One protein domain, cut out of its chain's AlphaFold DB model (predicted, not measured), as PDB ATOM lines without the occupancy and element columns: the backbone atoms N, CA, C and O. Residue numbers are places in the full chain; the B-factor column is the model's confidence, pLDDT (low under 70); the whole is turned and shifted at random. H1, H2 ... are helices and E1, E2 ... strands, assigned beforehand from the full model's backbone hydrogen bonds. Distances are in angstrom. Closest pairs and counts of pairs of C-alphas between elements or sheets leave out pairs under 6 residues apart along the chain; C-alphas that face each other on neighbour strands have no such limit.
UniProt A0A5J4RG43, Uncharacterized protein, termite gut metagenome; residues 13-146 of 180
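This is residues 13 to 146 of the 180 residues of an uncharacterized protein of termite gut metagenome (UniProt A0A5J4RG43). Two small two-stranded sheets make two neighbourhoods of a broad, thin body: E1 and E3 near its middle, with H1 and H2 towards one end, and E2 and E4 towards the other end, with H3 and H6 nearby. H4 lies by the beginning of H1, and H7 lies far out from the middle. The printed part has 134 residues, with seven named helices and four named strands in the order H1 H2 E1 H3 E2 H4 E3 H5 H6 E4 H7; both sheets are antiparallel and the class is mixed. It is compact, with a radius of gyration of the C-alphas of 15.8 A, and spans 46 by 44 by 24 A, only just flat.

Start with E1, residues 56 to 60, and its antiparallel neighbour E3, residues 95 to 99: N 57 is 2.7 A from O 98, and N 96 is 2.9 A from O 59. The closest C-alphas of H1, residues 25 to 36, and E1 are those of Arg 28 and Leu 58, 7.3 A apart. With residues 32 to 36 alone, H1 only just touches H2, residues 47 to 50, with 3 pairs of C-alphas within 8 A, the closest being Ala 32 and Trp 48, 7.0 A. With residues 26 to 27 alone it only just touches H4, residues 85 to 90, also with 3 pairs; the closest C-alphas, Pro 27 and Thr 90, are 5.6 A apart, at a shallow tilt of 28 degrees, the same way. H5, residues 105 to 108, touches H6, residues 110 to 124, only at the corner, C-alphas 106 and 113 being closest at 5.0 A. H6 is close to but not clearly touching H3, residues 70 to 75, where C-alphas 71 and 110 are closest at 7.3 A, and H7, residues 141 to 145, where C-alphas 115 and 143 are closest at 6.3 A. In the second sheet, E2, residues 76 to 79, is antiparallel to E4, residues 131 to 134, with N 132 and O 78 2.9 A apart. Every O i to N i+4 pair is within hydrogen-bond range in H3 and H6, but 6 of 8 in H1, 0 of 2 in H4 and 0 of 1 in H7, where 2 of 3 and 1 of 2 O i to N i+3 pairs are; H2 and H5 are too short for an i+4 pair.

Find C-alpha 25 at (145.701, 87.932, 127.233), from which H1 runs 15.3 A. H6 runs 20.9 A from C-alpha 110 at (151.609, 110.818, 136.808); E1 and E3 measure 13.0 A and 13.6 A. H7 ends at C-alpha 145, (169.178, 109.937, 137.287).

The C-alphas farthest apart, Lys 45 and Ser 77, are 46.4 A apart. The printed part has no cut and no long link. Mean pLDDT of the printed part is 84.6, with 13 residues under 70, among them residues 102 to 107.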
ATOM      1  N   ILE A  13     134.273  94.004 123.607       70.06
ATOM      2  CA  ILE A  13     134.521  94.078 122.164       70.06
ATOM      3  C   ILE A  13     133.692  95.248 121.635       70.06
ATOM      4  O   ILE A  13     132.523  95.367 122.005       70.06
ATOM      5  N   ASN A  14     134.281  96.092 120.789       69.25
ATOM      6  CA  ASN A  14     133.549  97.142 120.085       69.25
ATOM      7  C   ASN A  14     132.623  96.489 119.037       69.25
ATOM      8  O   ASN A  14     133.115  95.741 118.195       69.25
ATOM      9  N   PRO A  15     131.294  96.693 119.088       69.75
ATOM     10  CA  PRO A  15     130.361  96.032 118.177       69.75
ATOM     11  C   PRO A  15     130.462  96.511 116.722       69.75
ATOM     12  O   PRO A  15     130.068  95.762 115.831       69.75
ATOM     13  N   GLU A  16     130.973  97.719 116.477       71.12
ATOM     14  CA  GLU A  16     131.022  98.311 115.134       71.12
ATOM     15  C   GLU A  16     132.143  97.705 114.285       71.12
ATOM     16  O   GLU A  16     131.931  97.340 113.131       71.12
ATOM     17  N   ASP A  17     133.325  97.542 114.875       69.75
ATOM     18  CA  ASP A  17     134.537  97.089 114.184       69.75
ATOM     19  C   ASP A  17     135.098  95.762 114.736       69.75
ATOM     20  O   ASP A  17     136.075  95.225 114.220       69.75
ATOM     21  N   ASN A  18     134.455  95.190 115.758       67.00
ATOM     22  CA  ASN A  18     134.876  93.988 116.485       67.00
ATOM     23  C   ASN A  18     136.232  94.116 117.213       67.00
ATOM     24  O   ASN A  18     136.808  93.101 117.633       67.00
ATOM     25  N   THR A  19     136.739  95.329 117.437       70.19
ATOM     26  CA  THR A  19     138.028  95.545 118.104       70.19
ATOM     27  C   THR A  19     137.989  95.135 119.580       70.19
ATOM     28  O   THR A  19     136.992  95.302 120.282       70.19
ATOM     29  N   ILE A  20     139.091  94.562 120.073       71.12
ATOM     30  CA  ILE A  20     139.253  94.151 121.473       71.12
ATOM     31  C   ILE A  20     139.517  95.376 122.347       71.12
ATOM     32  O   ILE A  20     140.497  96.083 122.128       71.12
ATOM     33  N   LEU A  21     138.701  95.569 123.383       66.19
ATOM     34  CA  LEU A  21     138.792  96.729 124.274       66.19
ATOM     35  C   LEU A  21     139.436  96.409 125.627       66.19
ATOM     36  O   LEU A  21     139.969  97.294 126.285       66.19
ATOM     37  N   ASN A  22     139.349  95.157 126.085       68.31
ATOM     38  CA  ASN A  22     139.849  94.764 127.403       68.31
ATOM     39  C   ASN A  22     140.170  93.261 127.453       68.31
ATOM     40  O   ASN A  22     139.380  92.455 127.947       68.31
ATOM     41  N   ASP A  23     141.313  92.866 126.891       74.56
ATOM     42  CA  ASP A  23     141.800  91.481 126.911       74.56
ATOM     43  C   ASP A  23     143.310  91.390 127.161       74.56
ATOM     44  O   ASP A  23     144.111  91.177 126.248       74.56
ATOM     45  N   ASN A  24     143.724  91.501 128.422       79.62
ATOM     46  CA  ASN A  24     145.146  91.448 128.779       79.62
ATOM     47  C   ASN A  24     145.845  90.137 128.352       79.62
ATOM     48  O   ASN A  24     147.055  90.005 128.503       79.62
ATOM     49  N   THR A  25     145.124  89.145 127.826       83.12
ATOM     50  CA  THR A  25     145.701  87.932 127.233       83.12
ATOM     51  C   THR A  25     146.576  88.255 126.016       83.12
ATOM     52  O   THR A  25     147.670  87.706 125.902       83.12
ATOM     53  N   ILE A  26     146.149  89.161 125.126       82.50
ATOM     54  CA  ILE A  26     146.873  89.494 123.881       82.50
ATOM     55  C   ILE A  26     148.256  90.110 124.129       82.50
ATOM     56  O   ILE A  26     149.236  89.599 123.576       82.50
ATOM     57  N   PRO A  27     148.388  91.154 124.959       86.06
ATOM     58  CA  PRO A  27     149.696  91.675 125.340       86.06
ATOM     59  C   PRO A  27     150.514  90.669 126.171       86.06
ATOM     60  O   PRO A  27     151.720  90.544 125.965       86.06
ATOM     61  N   ARG A  28     149.889  89.835 127.019       89.44
ATOM     62  CA  ARG A  28     150.609  88.751 127.725       89.44
ATOM     63  C   ARG A  28     151.187  87.695 126.789       89.44
ATOM     64  O   ARG A  28     152.210  87.102 127.126       89.44
ATOM     65  N   HIS A  29     150.586  87.460 125.618       89.94
ATOM     66  CA  HIS A  29     151.165  86.565 124.615       89.94
ATOM     67  C   HIS A  29     152.556  87.029 124.155       89.94
ATOM     68  O   HIS A  29     153.397  86.178 123.892       89.94
ATOM     69  N   ILE A  30     152.835  88.336 124.125       89.12
ATOM     70  CA  ILE A  30     154.150  88.867 123.727       89.12
ATOM     71  C   ILE A  30     155.239  88.314 124.652       89.12
ATOM     72  O   ILE A  30     156.139  87.595 124.219       89.12
ATOM     73  N   TRP A  31     155.088  88.564 125.951       89.50
ATOM     74  CA  TRP A  31     156.031  88.135 126.985       89.50
ATOM     75  C   TRP A  31     156.098  86.614 127.135       89.50
ATOM     76  O   TRP A  31     157.157  86.035 127.373       89.50
ATOM     77  N   ALA A  32     154.965  85.944 126.949       92.62
ATOM     78  CA  ALA A  32     154.840  84.493 126.949       92.62
ATOM     79  C   ALA A  32     155.679  83.813 125.849       92.62
ATOM     80  O   ALA A  32     156.408  82.854 126.120       92.62
ATOM     81  N   PHE A  33     155.599  84.312 124.613       93.19
ATOM     82  CA  PHE A  33     156.388  83.774 123.510       93.19
ATOM     83  C   PHE A  33     157.861  84.146 123.647       93.19
ATOM     84  O   PHE A  33     158.703  83.269 123.482       93.19
ATOM     85  N   LEU A  34     158.184  85.378 124.051       89.69
ATOM     86  CA  LEU A  34     159.576  85.776 124.252       89.69
ATOM     87  C   LEU A  34     160.265  84.941 125.348       89.69
ATOM     88  O   LEU A  34     161.388  84.488 125.150       89.69
ATOM     89  N   SER A  35     159.584  84.659 126.466       89.94
ATOM     90  CA  SER A  35     160.159  83.911 127.601       89.94
ATOM     91  C   SER A  35     160.195  82.393 127.400       89.94
ATOM     92  O   SER A  35     161.214  81.761 127.676       89.94
ATOM     93  N   MET A  36     159.101  81.790 126.921       91.94
ATOM     94  CA  MET A  36     158.926  80.330 126.896       91.94
ATOM     95  C   MET A  36     158.510  79.764 125.534       91.94
ATOM     96  O   MET A  36     158.232  78.567 125.445       91.94
ATOM     97  N   ASN A  37     158.438  80.598 124.491       94.12
ATOM     98  CA  ASN A  37     158.000  80.226 123.141       94.12
ATOM     99  C   ASN A  37     156.641  79.499 123.117       94.12
ATOM    100  O   ASN A  37     156.438  78.516 122.402       94.12
ATOM    101  N   LYS A  38     155.710  79.926 123.979       93.12
ATOM    102  CA  LYS A  38     154.402  79.283 124.166       93.12
ATOM    103  C   LYS A  38     153.311  80.324 124.353       93.12
ATOM    104  O   LYS A  38     153.548  81.417 124.853       93.12
ATOM    105  N   LYS A  39     152.073  79.942 124.029       92.31
ATOM    106  CA  LYS A  39     150.895  80.766 124.312       92.31
ATOM    107  C   LYS A  39     150.739  81.002 125.823       92.31
ATOM    108  O   LYS A  39     150.976  80.099 126.628       92.31
ATOM    109  N   TYR A  40     150.288  82.200 126.195       91.94
ATOM    110  CA  TYR A  40     149.926  82.538 127.563       91.94
ATOM    111  C   TYR A  40     148.930  81.520 128.129       91.94
ATOM    112  O   TYR A  40     147.946  81.151 127.487       91.94
ATOM    113  N   SER A  41     149.206  81.072 129.350       90.38
ATOM    114  CA  SER A  41     148.276  80.318 130.183       90.38
ATOM    115  C   SER A  41     148.469  80.750 131.633       90.38
ATOM    116  O   SER A  41     149.582  80.702 132.162       90.38
ATOM    117  N   GLY A  42     147.385  81.222 132.249       85.44
ATOM    118  CA  GLY A  42     147.370  81.670 133.642       85.44
ATOM    119  C   GLY A  42     147.213  80.523 134.647       85.44
ATOM    120  O   GLY A  42     147.116  79.352 134.280       85.44
ATOM    121  N   GLY A  43     147.149  80.877 135.933       84.38
ATOM    122  CA  GLY A  43     146.947  79.944 137.047       84.38
ATOM    123  C   GLY A  43     148.245  79.388 137.644       84.38
ATOM    124  O   GLY A  43     149.318  79.483 137.048       84.38
ATOM    125  N   LYS A  44     148.147  78.773 138.834       81.38
ATOM    126  CA  LYS A  44     149.308  78.308 139.626       81.38
ATOM    127  C   LYS A  44     150.221  77.330 138.874       81.38
ATOM    128  O   LYS A  44     151.426  77.334 139.075       81.38
ATOM    129  N   LYS A  45     149.648  76.494 138.001       85.62
ATOM    130  CA  LYS A  45     150.389  75.526 137.168       85.62
ATOM    131  C   LYS A  45     150.561  75.983 135.713       85.62
ATOM    132  O   LYS A  45     151.141  75.244 134.921       85.62
ATOM    133  N   GLY A  46     150.035  77.158 135.367       87.88
ATOM    134  CA  GLY A  46     150.105  77.722 134.025       87.88
ATOM    135  C   GLY A  46     151.504  78.208 133.677       87.88
ATOM    136  O   GLY A  46     152.361  78.383 134.547       87.88
ATOM    137  N   MET A  47     151.723  78.446 132.387       91.38
ATOM    138  CA  MET A  47     153.009  78.912 131.885       91.38
ATOM    139  C   MET A  47     153.437  80.228 132.545       91.38
ATOM    140  O   MET A  47     154.590  80.334 132.939       91.38
ATOM    141  N   TRP A  48     152.509  81.168 132.763       91.31
ATOM    142  CA  TRP A  48     152.815  82.479 133.352       91.31
ATOM    143  C   TRP A  48     153.467  82.392 134.738       91.31
ATOM    144  O   TRP A  48     154.342  83.183 135.067       91.31
ATOM    145  N   SER A  49     153.057  81.412 135.548       90.44
ATOM    146  CA  SER A  49     153.665  81.175 136.863       90.44
ATOM    147  C   SER A  49     155.009  80.458 136.739       90.44
ATOM    148  O   SER A  49     155.962  80.800 137.428       90.44
ATOM    149  N   ARG A  50     155.113  79.478 135.831       88.69
ATOM    150  CA  ARG A  50     156.344  78.695 135.616       88.69
ATOM    151  C   ARG A  50     157.479  79.501 134.983       88.69
ATOM    152  O   ARG A  50     158.632  79.164 135.210       88.69
ATOM    153  N   SER A  51     157.163  80.532 134.202       89.25
ATOM    154  CA  SER A  51     158.148  81.442 133.610       89.25
ATOM    155  C   SER A  51     158.692  82.475 134.598       89.25
ATOM    156  O   SER A  51     159.591  83.228 134.238       89.25
ATOM    157  N   GLY A  52     158.114  82.582 135.801       90.19
ATOM    158  CA  GLY A  52     158.384  83.679 136.734       90.19
ATOM    159  C   GLY A  52     157.668  84.989 136.382       90.19
ATOM    160  O   GLY A  52     157.639  85.901 137.202       90.19
ATOM    161  N   LEU A  53     156.999  85.082 135.223       90.56
ATOM    162  CA  LEU A  53     156.273  86.292 134.808       90.56
ATOM    163  C   LEU A  53     155.116  86.651 135.751       90.56
ATOM    164  O   LEU A  53     154.676  87.794 135.777       90.56
ATOM    165  N   SER A  54     154.640  85.709 136.572       90.19
ATOM    166  CA  SER A  54     153.661  85.974 137.632       90.19
ATOM    167  C   SER A  54     154.148  86.931 138.717       90.19
ATOM    168  O   SER A  54     153.324  87.374 139.507       90.19
ATOM    169  N   GLN A  55     155.448  87.230 138.780       89.69
ATOM    170  CA  GLN A  55     156.007  88.262 139.657       89.69
ATOM    171  C   GLN A  55     155.772  89.683 139.131       89.69
ATOM    172  O   GLN A  55     156.040  90.642 139.852       89.69
ATOM    173  N   PHE A  56     155.259  89.815 137.906       88.75
ATOM    174  CA  PHE A  56     155.018  91.088 137.249       88.75
ATOM    175  C   PHE A  56     153.547  91.261 136.862       88.75
ATOM    176  O   PHE A  56     152.844  90.318 136.477       88.75
ATOM    177  N   GLU A  57     153.116  92.511 136.898       86.62
ATOM    178  CA  GLU A  57     151.849  93.010 136.410       86.62
ATOM    179  C   GLU A  57     152.039  93.613 135.020       86.62
ATOM    180  O   GLU A  57     153.045  94.249 134.712       86.62
ATOM    181  N   LEU A  58     151.043  93.389 134.167       86.25
ATOM    182  CA  LEU A  58     150.995  93.992 132.847       86.25
ATOM    183  C   LEU A  58     150.426  95.404 132.967       86.25
ATOM    184  O   LEU A  58     149.330  95.566 133.508       86.25
ATOM    185  N   ALA A  59     151.119  96.380 132.400       85.50
ATOM    186  CA  ALA A  59     150.643  97.748 132.300       85.50
ATOM    187  C   ALA A  59     150.779  98.279 130.871       85.50
ATOM    188  O   ALA A  59     151.600  97.795 130.086       85.50
ATOM    189  N   HIS A  60     149.961  99.281 130.557       86.88
ATOM    190  CA  HIS A  60     150.024 100.008 129.297       86.88
ATOM    191  C   HIS A  60     150.637 101.386 129.539       86.88
ATOM    192  O   HIS A  60     150.294 102.042 130.524       86.88
ATOM    193  N   ILE A  61     151.545 101.819 128.663       88.06
ATOM    194  CA  ILE A  61     152.185 103.140 128.773       88.06
ATOM    195  C   ILE A  61     151.167 104.230 128.427       88.06
ATOM    196  O   ILE A  61     150.905 105.132 129.218       88.06
ATOM    197  N   PHE A  62     150.559 104.113 127.253       87.62
ATOM    198  CA  PHE A  62     149.485 104.956 126.759       87.62
ATOM    199  C   PHE A  62     148.139 104.306 127.063       87.62
ATOM    200  O   PHE A  62     147.963 103.092 126.884       87.62
ATOM    201  N   GLY A  63     147.176 105.132 127.476       81.75
ATOM    202  CA  GLY A  63     145.798 104.701 127.698       81.75
ATOM    203  C   GLY A  63     145.239 103.976 126.473       81.75
ATOM    204  O   GLY A  63     145.517 104.344 125.329       81.75
ATOM    205  N   HIS A  64     144.457 102.932 126.709       75.50
ATOM    206  CA  HIS A  64     143.761 102.184 125.651       75.50
ATOM    207  C   HIS A  64     142.238 102.359 125.743       75.50
ATOM    208  O   HIS A  64     141.506 101.815 124.918       75.50
ATOM    209  N   LYS A  65     141.776 103.139 126.727       75.88
ATOM    210  CA  LYS A  65     140.391 103.580 126.903       75.88
ATOM    211  C   LYS A  65     140.308 105.100 126.836       75.88
ATOM    212  O   LYS A  65     141.293 105.786 127.097       75.88
ATOM    213  N   GLU A  66     139.141 105.618 126.478       71.06
ATOM    214  CA  GLU A  66     138.925 107.060 126.308       71.06
ATOM    215  C   GLU A  66     139.053 107.842 127.624       71.06
ATOM    216  O   GLU A  66     139.588 108.949 127.630       71.06
ATOM    217  N   ASP A  67     138.632 107.245 128.739       70.75
ATOM    218  CA  ASP A  67     138.695 107.807 130.091       70.75
ATOM    219  C   ASP A  67     140.106 107.773 130.709       70.75
ATOM    220  O   ASP A  67     140.361 108.416 131.720       70.75
ATOM    221  N   GLU A  68     141.062 107.078 130.083       74.00
ATOM    222  CA  GLU A  68     142.451 106.956 130.561       74.00
ATOM    223  C   GLU A  68     143.409 107.998 129.942       74.00
ATOM    224  O   GLU A  68     144.626 107.876 130.107       74.00
ATOM    225  N   LYS A  69     142.883 108.995 129.207       77.75
ATOM    226  CA  LYS A  69     143.654 109.906 128.333       77.75
ATOM    227  C   LYS A  69     143.847 111.331 128.849       77.75
ATOM    228  O   LYS A  69     144.383 112.172 128.127       77.75
ATOM    229  N   GLU A  70     143.416 111.632 130.070       85.25
ATOM    230  CA  GLU A  70     143.570 112.977 130.641       85.25
ATOM    231  C   GLU A  70     145.040 113.407 130.706       85.25
ATOM    232  O   GLU A  70     145.374 114.497 130.251       85.25
ATOM    233  N   LEU A  71     145.935 112.529 131.178       88.38
ATOM    234  CA  LEU A  71     147.357 112.864 131.273       88.38
ATOM    235  C   LEU A  71     147.984 113.083 129.894       88.38
ATOM    236  O   LEU A  71     148.760 114.014 129.719       88.38
ATOM    237  N   GLU A  72     147.643 112.252 128.911       89.12
ATOM    238  CA  GLU A  72     148.107 112.404 127.534       89.12
ATOM    239  C   GLU A  72     147.734 113.789 126.975       89.12
ATOM    240  O   GLU A  72     148.556 114.439 126.337       89.12
ATOM    241  N   ARG A  73     146.535 114.296 127.275       87.69
ATOM    242  CA  ARG A  73     146.123 115.648 126.860       87.69
ATOM    243  C   ARG A  73     146.852 116.766 127.613       87.69
ATOM    244  O   ARG A  73     146.954 117.868 127.092       87.69
ATOM    245  N   GLU A  74     147.339 116.503 128.826       90.31
ATOM    246  CA  GLU A  74     148.106 117.473 129.622       90.31
ATOM    247  C   GLU A  74     149.561 117.616 129.146       90.31
ATOM    248  O   GLU A  74     150.137 118.696 129.271       90.31
ATOM    249  N   VAL A  75     150.172 116.532 128.650       93.25
ATOM    250  CA  VAL A  75     151.628 116.473 128.396       93.25
ATOM    251  C   VAL A  75     152.004 116.450 126.915       93.25
ATOM    252  O   VAL A  75     153.180 116.583 126.584       93.25
ATOM    253  N   PHE A  76     151.033 116.286 126.018       93.62
ATOM    254  CA  PHE A  76     151.227 116.387 124.574       93.62
ATOM    255  C   PHE A  76     150.441 117.584 124.038       93.62
ATOM    256  O   PHE A  76     149.259 117.747 124.330       93.62
ATOM    257  N   SER A  77     151.088 118.420 123.226       92.19
ATOM    258  CA  SER A  77     150.467 119.640 122.681       92.19
ATOM    259  C   SER A  77     149.385 119.371 121.634       92.19
ATOM    260  O   SER A  77     148.543 120.232 121.377       92.19
ATOM    261  N   GLN A  78     149.399 118.192 121.011       90.12
ATOM    262  CA  GLN A  78     148.388 117.774 120.050       90.12
ATOM    263  C   GLN A  78     147.948 116.339 120.326       90.12
ATOM    264  O   GLN A  78     148.772 115.457 120.586       90.12
ATOM    265  N   TYR A  79     146.644 116.109 120.197       84.94
ATOM    266  CA  TYR A  79     146.027 114.794 120.308       84.94
ATOM    267  C   TYR A  79     144.993 114.615 119.195       84.94
ATOM    268  O   TYR A  79     144.030 115.376 119.102       84.94
ATOM    269  N   ASP A  80     145.189 113.606 118.353       85.56
ATOM    270  CA  ASP A  80     144.246 113.237 117.303       85.56
ATOM    271  C   ASP A  80     143.080 112.433 117.894       85.56
ATOM    272  O   ASP A  80     143.188 111.233 118.150       85.56
ATOM    273  N   THR A  81     141.947 113.100 118.117       79.50
ATOM    274  CA  THR A  81     140.736 112.487 118.684       79.50
ATOM    275  C   THR A  81     140.020 111.542 117.723       79.50
ATOM    276  O   THR A  81     139.150 110.795 118.163       79.50
ATOM    277  N   THR A  82     140.378 111.536 116.435       82.00
ATOM    278  CA  THR A  82     139.797 110.603 115.455       82.00
ATOM    279  C   THR A  82     140.414 109.209 115.554       82.00
ATOM    280  O   THR A  82     139.825 108.227 115.104       82.00
ATOM    281  N   LYS A  83     141.596 109.099 116.172       79.50
ATOM    282  CA  LYS A  83     142.295 107.832 116.362       79.50
ATOM    283  C   LYS A  83     141.834 107.138 117.636       79.50
ATOM    284  O   LYS A  83     142.143 107.556 118.750       79.50
ATOM    285  N   LEU A  84     141.142 106.018 117.455       74.31
ATOM    286  CA  LEU A  84     140.675 105.190 118.560       74.31
ATOM    287  C   LEU A  84     141.859 104.498 119.257       74.31
ATOM    288  O   LEU A  84     142.660 103.828 118.598       74.31
ATOM    289  N   PRO A  85     141.974 104.579 120.594       73.38
ATOM    290  CA  PRO A  85     143.150 104.099 121.321       73.38
ATOM    291  C   PRO A  85     143.265 102.565 121.350       73.38
ATOM    292  O   PRO A  85     144.255 102.019 121.832       73.38
ATOM    293  N   TYR A  86     142.288 101.845 120.799       72.06
ATOM    294  CA  TYR A  86     142.220 100.385 120.811       72.06
ATOM    295  C   TYR A  86     143.388  99.713 120.075       72.06
ATOM    296  O   TYR A  86     143.820  98.623 120.452       72.06
ATOM    297  N   ALA A  87     143.962 100.379 119.067       67.25
ATOM    298  CA  ALA A  87     145.142  99.884 118.357       67.25
ATOM    299  C   ALA A  87     146.362  99.719 119.288       67.25
ATOM    300  O   ALA A  87     147.175  98.807 119.109       67.25
ATOM    301  N   LEU A  88     146.454 100.546 120.335       74.69
ATOM    302  CA  LEU A  88     147.541 100.518 121.315       74.69
ATOM    303  C   LEU A  88     147.504  99.272 122.206       74.69
ATOM    304  O   LEU A  88     148.515  98.910 122.806       74.69
ATOM    305  N   PHE A  89     146.365  98.586 122.269       74.75
ATOM    306  CA  PHE A  89     146.157  97.447 123.153       74.75
ATOM    307  C   PHE A  89     146.996  96.213 122.782       74.75
ATOM    308  O   PHE A  89     147.349  95.389 123.623       74.75
ATOM    309  N   THR A  90     147.322  96.060 121.498       72.31
ATOM    310  CA  THR A  90     148.092  94.904 121.001       72.31
ATOM    311  C   THR A  90     149.564  95.224 120.742       72.31
ATOM    312  O   THR A  90     150.349  94.313 120.426       72.31
ATOM    313  N   SER A  91     149.931  96.501 120.898       78.88
ATOM    314  CA  SER A  91     151.259  97.016 120.604       78.88
ATOM    315  C   SER A  91     152.277  96.558 121.645       78.88
ATOM    316  O   SER A  91     152.093  96.738 122.850       78.88
ATOM    317  N   ALA A  92     153.388  96.001 121.159       81.94
ATOM    318  CA  ALA A  92     154.523  95.647 122.002       81.94
ATOM    319  C   ALA A  92     155.167  96.888 122.628       81.94
ATOM    320  O   ALA A  92     155.509  96.856 123.803       81.94
ATOM    321  N   SER A  93     155.251  97.994 121.883       84.19
ATOM    322  CA  SER A  93     155.840  99.242 122.378       84.19
ATOM    323  C   SER A  93     154.972  99.932 123.434       84.19
ATOM    324  O   SER A  93     155.474 100.745 124.200       84.19
ATOM    325  N   ASN A  94     153.679  99.590 123.518       87.19
ATOM    326  CA  ASN A  94     152.766 100.128 124.524       87.19
ATOM    327  C   ASN A  94     152.642  99.247 125.780       87.19
ATOM    328  O   ASN A  94     151.927  99.605 126.711       87.19
ATOM    329  N   THR A  95     153.282  98.079 125.813       86.69
ATOM    330  CA  THR A  95     153.076  97.087 126.871       86.69
ATOM    331  C   THR A  95     154.338  96.926 127.706       86.69
ATOM    332  O   THR A  95     155.393  96.598 127.171       86.69
ATOM    333  N   VAL A  96     154.220  97.040 129.028       86.25
ATOM    334  CA  VAL A  96     155.332  96.825 129.966       86.25
ATOM    335  C   VAL A  96     154.966  95.827 131.064       86.25
ATOM    336  O   VAL A  96     153.790  95.627 131.382       86.25
ATOM    337  N   LEU A  97     155.988  95.185 131.633       86.88
ATOM    338  CA  LEU A  97     155.879  94.371 132.839       86.88
ATOM    339  C   LEU A  97     156.494  95.119 134.014       86.88
ATOM    340  O   LEU A  97     157.646  95.541 133.956       86.88
ATOM    341  N   ILE A  98     155.718  95.267 135.079       85.38
ATOM    342  CA  ILE A  98     156.092  96.014 136.278       85.38
ATOM    343  C   ILE A  98     156.055  95.044 137.458       85.38
ATOM    344  O   ILE A  98     155.098  94.280 137.548       85.38
ATOM    345  N   PRO A  99     157.051  95.017 138.360       84.81
ATOM    346  CA  PRO A  99     157.017  94.093 139.488       84.81
ATOM    347  C   PRO A  99     155.763  94.293 140.351       84.81
ATOM    348  O   PRO A  99     155.349  95.423 140.625       84.81
ATOM    349  N   ASN A 100     155.162  93.190 140.796       82.25
ATOM    350  CA  ASN A 100     153.973  93.223 141.642       82.25
ATOM    351  C   ASN A 100     154.252  93.943 142.968       82.25
ATOM    352  O   ASN A 100     155.311  93.776 143.570       82.25
ATOM    353  N   GLY A 101     153.255  94.669 143.478       70.56
ATOM    354  CA  GLY A 101     153.266  95.195 144.849       70.56
ATOM    355  C   GLY A 101     153.970  96.540 145.056       70.56
ATOM    356  O   GLY A 101     153.867  97.090 146.145       70.56
ATOM    357  N   LEU A 102     154.603  97.122 144.032       60.84
ATOM    358  CA  LEU A 102     155.307  98.412 144.132       60.84
ATOM    359  C   LEU A 102     154.421  99.661 143.930       60.84
ATOM    360  O   LEU A 102     154.959 100.759 143.872       60.84
ATOM    361  N   MET A 103     153.084  99.519 143.905       63.53
ATOM    362  CA  MET A 103     152.085 100.490 143.396       63.53
ATOM    363  C   MET A 103     151.937 100.409 141.870       63.53
ATOM    364  O   MET A 103     152.912 100.168 141.174       63.53
ATOM    365  N   LYS A 104     150.716 100.596 141.340       68.38
ATOM    366  CA  LYS A 104     150.439 100.619 139.891       68.38
ATOM    367  C   LYS A 104     150.977 101.923 139.286       68.38
ATOM    368  O   LYS A 104     150.285 102.943 139.381       68.38
ATOM    369  N   PRO A 105     152.187 101.949 138.702       66.12
ATOM    370  CA  PRO A 105     152.885 103.208 138.462       66.12
ATOM    371  C   PRO A 105     152.263 103.985 137.304       66.12
ATOM    372  O   PRO A 105     152.239 105.209 137.331       66.12
ATOM    373  N   THR A 106     151.699 103.271 136.328       66.44
ATOM    374  CA  THR A 106     151.002 103.840 135.169       66.44
ATOM    375  C   THR A 106     149.617 104.388 135.505       66.44
ATOM    376  O   THR A 106     149.140 105.269 134.803       66.44
ATOM    377  N   ASP A 107     148.980 103.908 136.580       67.38
ATOM    378  CA  ASP A 107     147.582 104.247 136.890       67.38
ATOM    379  C   ASP A 107     147.476 105.328 137.972       67.38
ATOM    380  O   ASP A 107     146.527 106.106 137.987       67.38
ATOM    381  N   LYS A 108     148.424 105.360 138.921       71.94
ATOM    382  CA  LYS A 108     148.328 106.202 140.128       71.94
ATOM    383  C   LYS A 108     149.465 107.204 140.301       71.94
ATOM    384  O   LYS A 108     149.437 107.971 141.259       71.94
ATOM    385  N   CYS A 109     150.458 107.217 139.410       84.31
ATOM    386  CA  CYS A 109     151.622 108.090 139.536       84.31
ATOM    387  C   CYS A 109     151.951 108.793 138.211       84.31
ATOM    388  O   CYS A 109     152.695 108.272 137.379       84.31
ATOM    389  N   LYS A 110     151.412 110.010 138.027       88.94
ATOM    390  CA  LYS A 110     151.609 110.818 136.808       88.94
ATOM    391  C   LYS A 110     153.091 110.978 136.447       88.94
ATOM    392  O   LYS A 110     153.451 110.789 135.293       88.94
ATOM    393  N   SER A 111     153.958 111.255 137.423       90.56
ATOM    394  CA  SER A 111     155.397 111.450 137.185       90.56
ATOM    395  C   SER A 111     156.079 110.201 136.619       90.56
ATOM    396  O   SER A 111     156.875 110.310 135.690       90.56
ATOM    397  N   ILE A 112     155.731 109.007 137.109       88.44
ATOM    398  CA  ILE A 112     156.260 107.749 136.563       88.44
ATOM    399  C   ILE A 112     155.699 107.487 135.160       88.44
ATOM    400  O   ILE A 112     156.452 107.091 134.272       88.44
ATOM    401  N   LYS A 113     154.407 107.747 134.917       89.56
ATOM    402  CA  LYS A 113     153.816 107.615 133.572       89.56
ATOM    403  C   LYS A 113     154.505 108.551 132.564       89.56
ATOM    404  O   LYS A 113     154.851 108.115 131.472       89.56
ATOM    405  N   ILE A 114     154.810 109.791 132.960       93.19
ATOM    406  CA  ILE A 114     155.570 110.746 132.137       93.19
ATOM    407  C   ILE A 114     156.995 110.248 131.864       93.19
ATOM    408  O   ILE A 114     157.458 110.329 130.728       93.19
ATOM    409  N   ALA A 115     157.671 109.674 132.862       92.69
ATOM    410  CA  ALA A 115     158.971 109.036 132.654       92.69
ATOM    411  C   ALA A 115     158.892 107.895 131.622       92.69
ATOM    412  O   ALA A 115     159.780 107.766 130.782       92.69
ATOM    413  N   PHE A 116     157.811 107.106 131.614       91.44
ATOM    414  CA  PHE A 116     157.594 106.097 130.572       91.44
ATOM    415  C   PHE A 116     157.347 106.702 129.184       91.44
ATOM    416  O   PHE A 116     157.862 106.155 128.211       91.44
ATOM    417  N   TYR A 117     156.627 107.826 129.064       93.06
ATOM    418  CA  TYR A 117     156.491 108.527 127.777       93.06
ATOM    419  C   TYR A 117     157.838 109.009 127.253       93.06
ATOM    420  O   TYR A 117     158.167 108.768 126.092       93.06
ATOM    421  N   LYS A 118     158.644 109.625 128.123       94.50
ATOM    422  CA  LYS A 118     159.988 110.066 127.757       94.50
ATOM    423  C   LYS A 118     160.850 108.886 127.311       94.50
ATOM    424  O   LYS A 118     161.433 108.931 126.232       94.50
ATOM    425  N   ARG A 119     160.835 107.781 128.063       92.25
ATOM    426  CA  ARG A 119     161.574 106.568 127.688       92.25
ATOM    427  C   ARG A 119     161.104 105.973 126.365       92.25
ATOM    428  O   ARG A 119     161.932 105.512 125.586       92.25
ATOM    429  N   TYR A 120     159.800 105.980 126.098       91.81
ATOM    430  CA  TYR A 120     159.257 105.545 124.813       91.81
ATOM    431  C   TYR A 120     159.832 106.382 123.665       91.81
ATOM    432  O   TYR A 120     160.299 105.819 122.679       91.81
ATOM    433  N   ILE A 121     159.830 107.710 123.805       92.88
ATOM    434  CA  ILE A 121     160.352 108.633 122.788       92.88
ATOM    435  C   ILE A 121     161.862 108.451 122.606       92.88
ATOM    436  O   ILE A 121     162.340 108.452 121.477       92.88
ATOM    437  N   ASP A 122     162.610 108.228 123.683       91.81
ATOM    438  CA  ASP A 122     164.055 107.989 123.603       91.81
ATOM    439  C   ASP A 122     164.388 106.673 122.873       91.81
ATOM    440  O   ASP A 122     165.393 106.592 122.172       91.81
ATOM    441  N   LEU A 123     163.547 105.640 123.016       89.06
ATOM    442  CA  LEU A 123     163.743 104.330 122.379       89.06
ATOM    443  C   LEU A 123     163.249 104.274 120.931       89.06
ATOM    444  O   LEU A 123     163.875 103.637 120.086       89.06
ATOM    445  N   TYR A 124     162.094 104.876 120.663       88.25
ATOM    446  CA  TYR A 124     161.354 104.697 119.412       88.25
ATOM    447  C   TYR A 124     161.177 106.000 118.632       88.25
ATOM    448  O   TYR A 124     160.507 106.005 117.605       88.25
ATOM    449  N   GLY A 125     161.734 107.114 119.097       89.44
ATOM    450  CA  GLY A 125     161.504 108.428 118.511       89.44
ATOM    451  C   GLY A 125     160.049 108.887 118.637       89.44
ATOM    452  O   GLY A 125     159.243 108.357 119.404       89.44
ATOM    453  N   ASN A 126     159.679 109.878 117.829       85.69
ATOM    454  CA  ASN A 126     158.339 110.468 117.833       85.69
ATOM    455  C   ASN A 126     157.313 109.642 117.021       85.69
ATOM    456  O   ASN A 126     156.428 110.192 116.363       85.69
ATOM    457  N   HIS A 127     157.438 108.310 117.032       84.50
ATOM    458  CA  HIS A 127     156.509 107.368 116.395       84.50
ATOM    459  C   HIS A 127     155.312 107.081 117.314       84.50
ATOM    460  O   HIS A 127     155.066 105.951 117.747       84.50
ATOM    461  N   LEU A 128     154.592 108.150 117.649       87.00
ATOM    462  CA  LEU A 128     153.397 108.131 118.483       87.00
ATOM    463  C   LEU A 128     152.145 107.883 117.636       87.00
ATOM    464  O   LEU A 128     152.117 108.148 116.431       87.00
ATOM    465  N   TYR A 129     151.103 107.345 118.268       85.44
ATOM    466  CA  TYR A 129     149.891 106.945 117.559       85.44
ATOM    467  C   TYR A 129     148.951 108.131 117.329       85.44
ATOM    468  O   TYR A 129     148.692 108.484 116.175       85.44
ATOM    469  N   ALA A 130     148.459 108.746 118.404       86.25
ATOM    470  CA  ALA A 130     147.533 109.882 118.365       86.25
ATOM    471  C   ALA A 130     148.165 111.170 118.915       86.25
ATOM    472  O   ALA A 130     147.724 112.272 118.600       86.25
ATOM    473  N   GLU A 131     149.203 111.019 119.722       90.75
ATOM    474  CA  GLU A 131     149.876 112.064 120.467       90.75
ATOM    475  C   GLU A 131     150.984 112.727 119.621       90.75
ATOM    476  O   GLU A 131     151.683 112.055 118.863       90.75
ATOM    477  N   LYS A 132     151.183 114.048 119.744       91.31
ATOM    478  CA  LYS A 132     152.348 114.763 119.184       91.31
ATOM    479  C   LYS A 132     152.794 115.910 120.085       91.31
ATOM    480  O   LYS A 132     152.008 116.479 120.838       91.31
ATOM    481  N   GLY A 133     154.067 116.280 119.940       93.62
ATOM    482  CA  GLY A 133     154.655 117.440 120.608       93.62
ATOM    483  C   GLY A 133     154.666 117.264 122.121       93.62
ATOM    484  O   GLY A 133     154.004 118.024 122.824       93.62
ATOM    485  N   PHE A 134     155.361 116.217 122.574       95.56
ATOM    486  CA  PHE A 134     155.605 115.929 123.984       95.56
ATOM    487  C   PHE A 134     156.301 117.108 124.668       95.56
ATOM    488  O   PHE A 134     157.312 117.608 124.171       95.56
ATOM    489  N   ASP A 135     155.756 117.541 125.798       95.44
ATOM    490  CA  ASP A 135     156.312 118.616 126.606       95.44
ATOM    491  C   ASP A 135     157.435 118.078 127.504       95.44
ATOM    492  O   ASP A 135     157.204 117.585 128.611       95.44
ATOM    493  N   GLU A 136     158.675 118.192 127.022       94.81
ATOM    494  CA  GLU A 136     159.891 117.794 127.749       94.81
ATOM    495  C   GLU A 136     160.023 118.507 129.111       94.81
ATOM    496  O   GLU A 136     160.667 117.985 130.019       94.81
ATOM    497  N   THR A 137     159.367 119.660 129.315       95.38
ATOM    498  CA  THR A 137     159.389 120.365 130.612       95.38
ATOM    499  C   THR A 137     158.578 119.651 131.694       95.38
ATOM    500  O   THR A 137     158.758 119.917 132.882       95.38
ATOM    501  N   ARG A 138     157.703 118.709 131.312       95.25
ATOM    502  CA  ARG A 138     156.942 117.863 132.246       95.25
ATOM    503  C   ARG A 138     157.734 116.662 132.741       95.25
ATOM    504  O   ARG A 138     157.288 116.000 133.681       95.25
ATOM    505  N   VAL A 139     158.874 116.359 132.118       96.00
ATOM    506  CA  VAL A 139     159.717 115.229 132.505       96.00
ATOM    507  C   VAL A 139     160.248 115.468 133.919       96.00
ATOM    508  O   VAL A 139     160.840 116.514 134.182       96.00
ATOM    509  N   PRO A 140     160.055 114.522 134.855       94.94
ATOM    510  CA  PRO A 140     160.567 114.695 136.203       94.94
ATOM    511  C   PRO A 140     162.089 114.840 136.209       94.94
ATOM    512  O   PRO A 140     162.783 114.074 135.544       94.94
ATOM    513  N   GLU A 141     162.626 115.745 137.029       94.94
ATOM    514  CA  GLU A 141     164.076 116.002 137.106       94.94
ATOM    515  C   GLU A 141     164.897 114.733 137.388       94.94
ATOM    516  O   GLU A 141     166.005 114.552 136.878       94.94
ATOM    517  N   TRP A 142     164.331 113.812 138.176       94.69
ATOM    518  CA  TRP A 142     164.956 112.534 138.508       94.69
ATOM    519  C   TRP A 142     165.039 111.555 137.330       94.69
ATOM    520  O   TRP A 142     165.766 110.574 137.449       94.69
ATOM    521  N   TYR A 143     164.376 111.808 136.197       94.62
ATOM    522  CA  TYR A 143     164.488 110.971 134.997       94.62
ATOM    523  C   TYR A 143     165.938 110.846 134.525       94.62
ATOM    524  O   TYR A 143     166.401 109.753 134.216       94.62
ATOM    525  N   SER A 144     166.675 111.959 134.558       92.75
ATOM    526  CA  SER A 144     168.104 112.012 134.212       92.75
ATOM    527  C   SER A 144     168.992 111.149 135.117       92.75
ATOM    528  O   SER A 144     170.116 110.824 134.747       92.75
ATOM    529  N   LYS A 145     168.489 110.776 136.299       94.00
ATOM    530  CA  LYS A 145     169.178 109.937 137.287       94.00
ATOM    531  C   LYS A 145     168.808 108.458 137.155       94.00
ATOM    532  O   LYS A 145     169.340 107.643 137.901       94.00
ATOM    533  N   ILE A 146     167.868 108.107 136.271       90.94
ATOM    534  CA  ILE A 146     167.504 106.711 136.028       90.94
ATOM    535  C   ILE A 146     168.609 106.061 135.205       90.94
ATOM    536  O   ILE A 146     168.862 106.443 134.063       90.94
TER     537      ILE A 146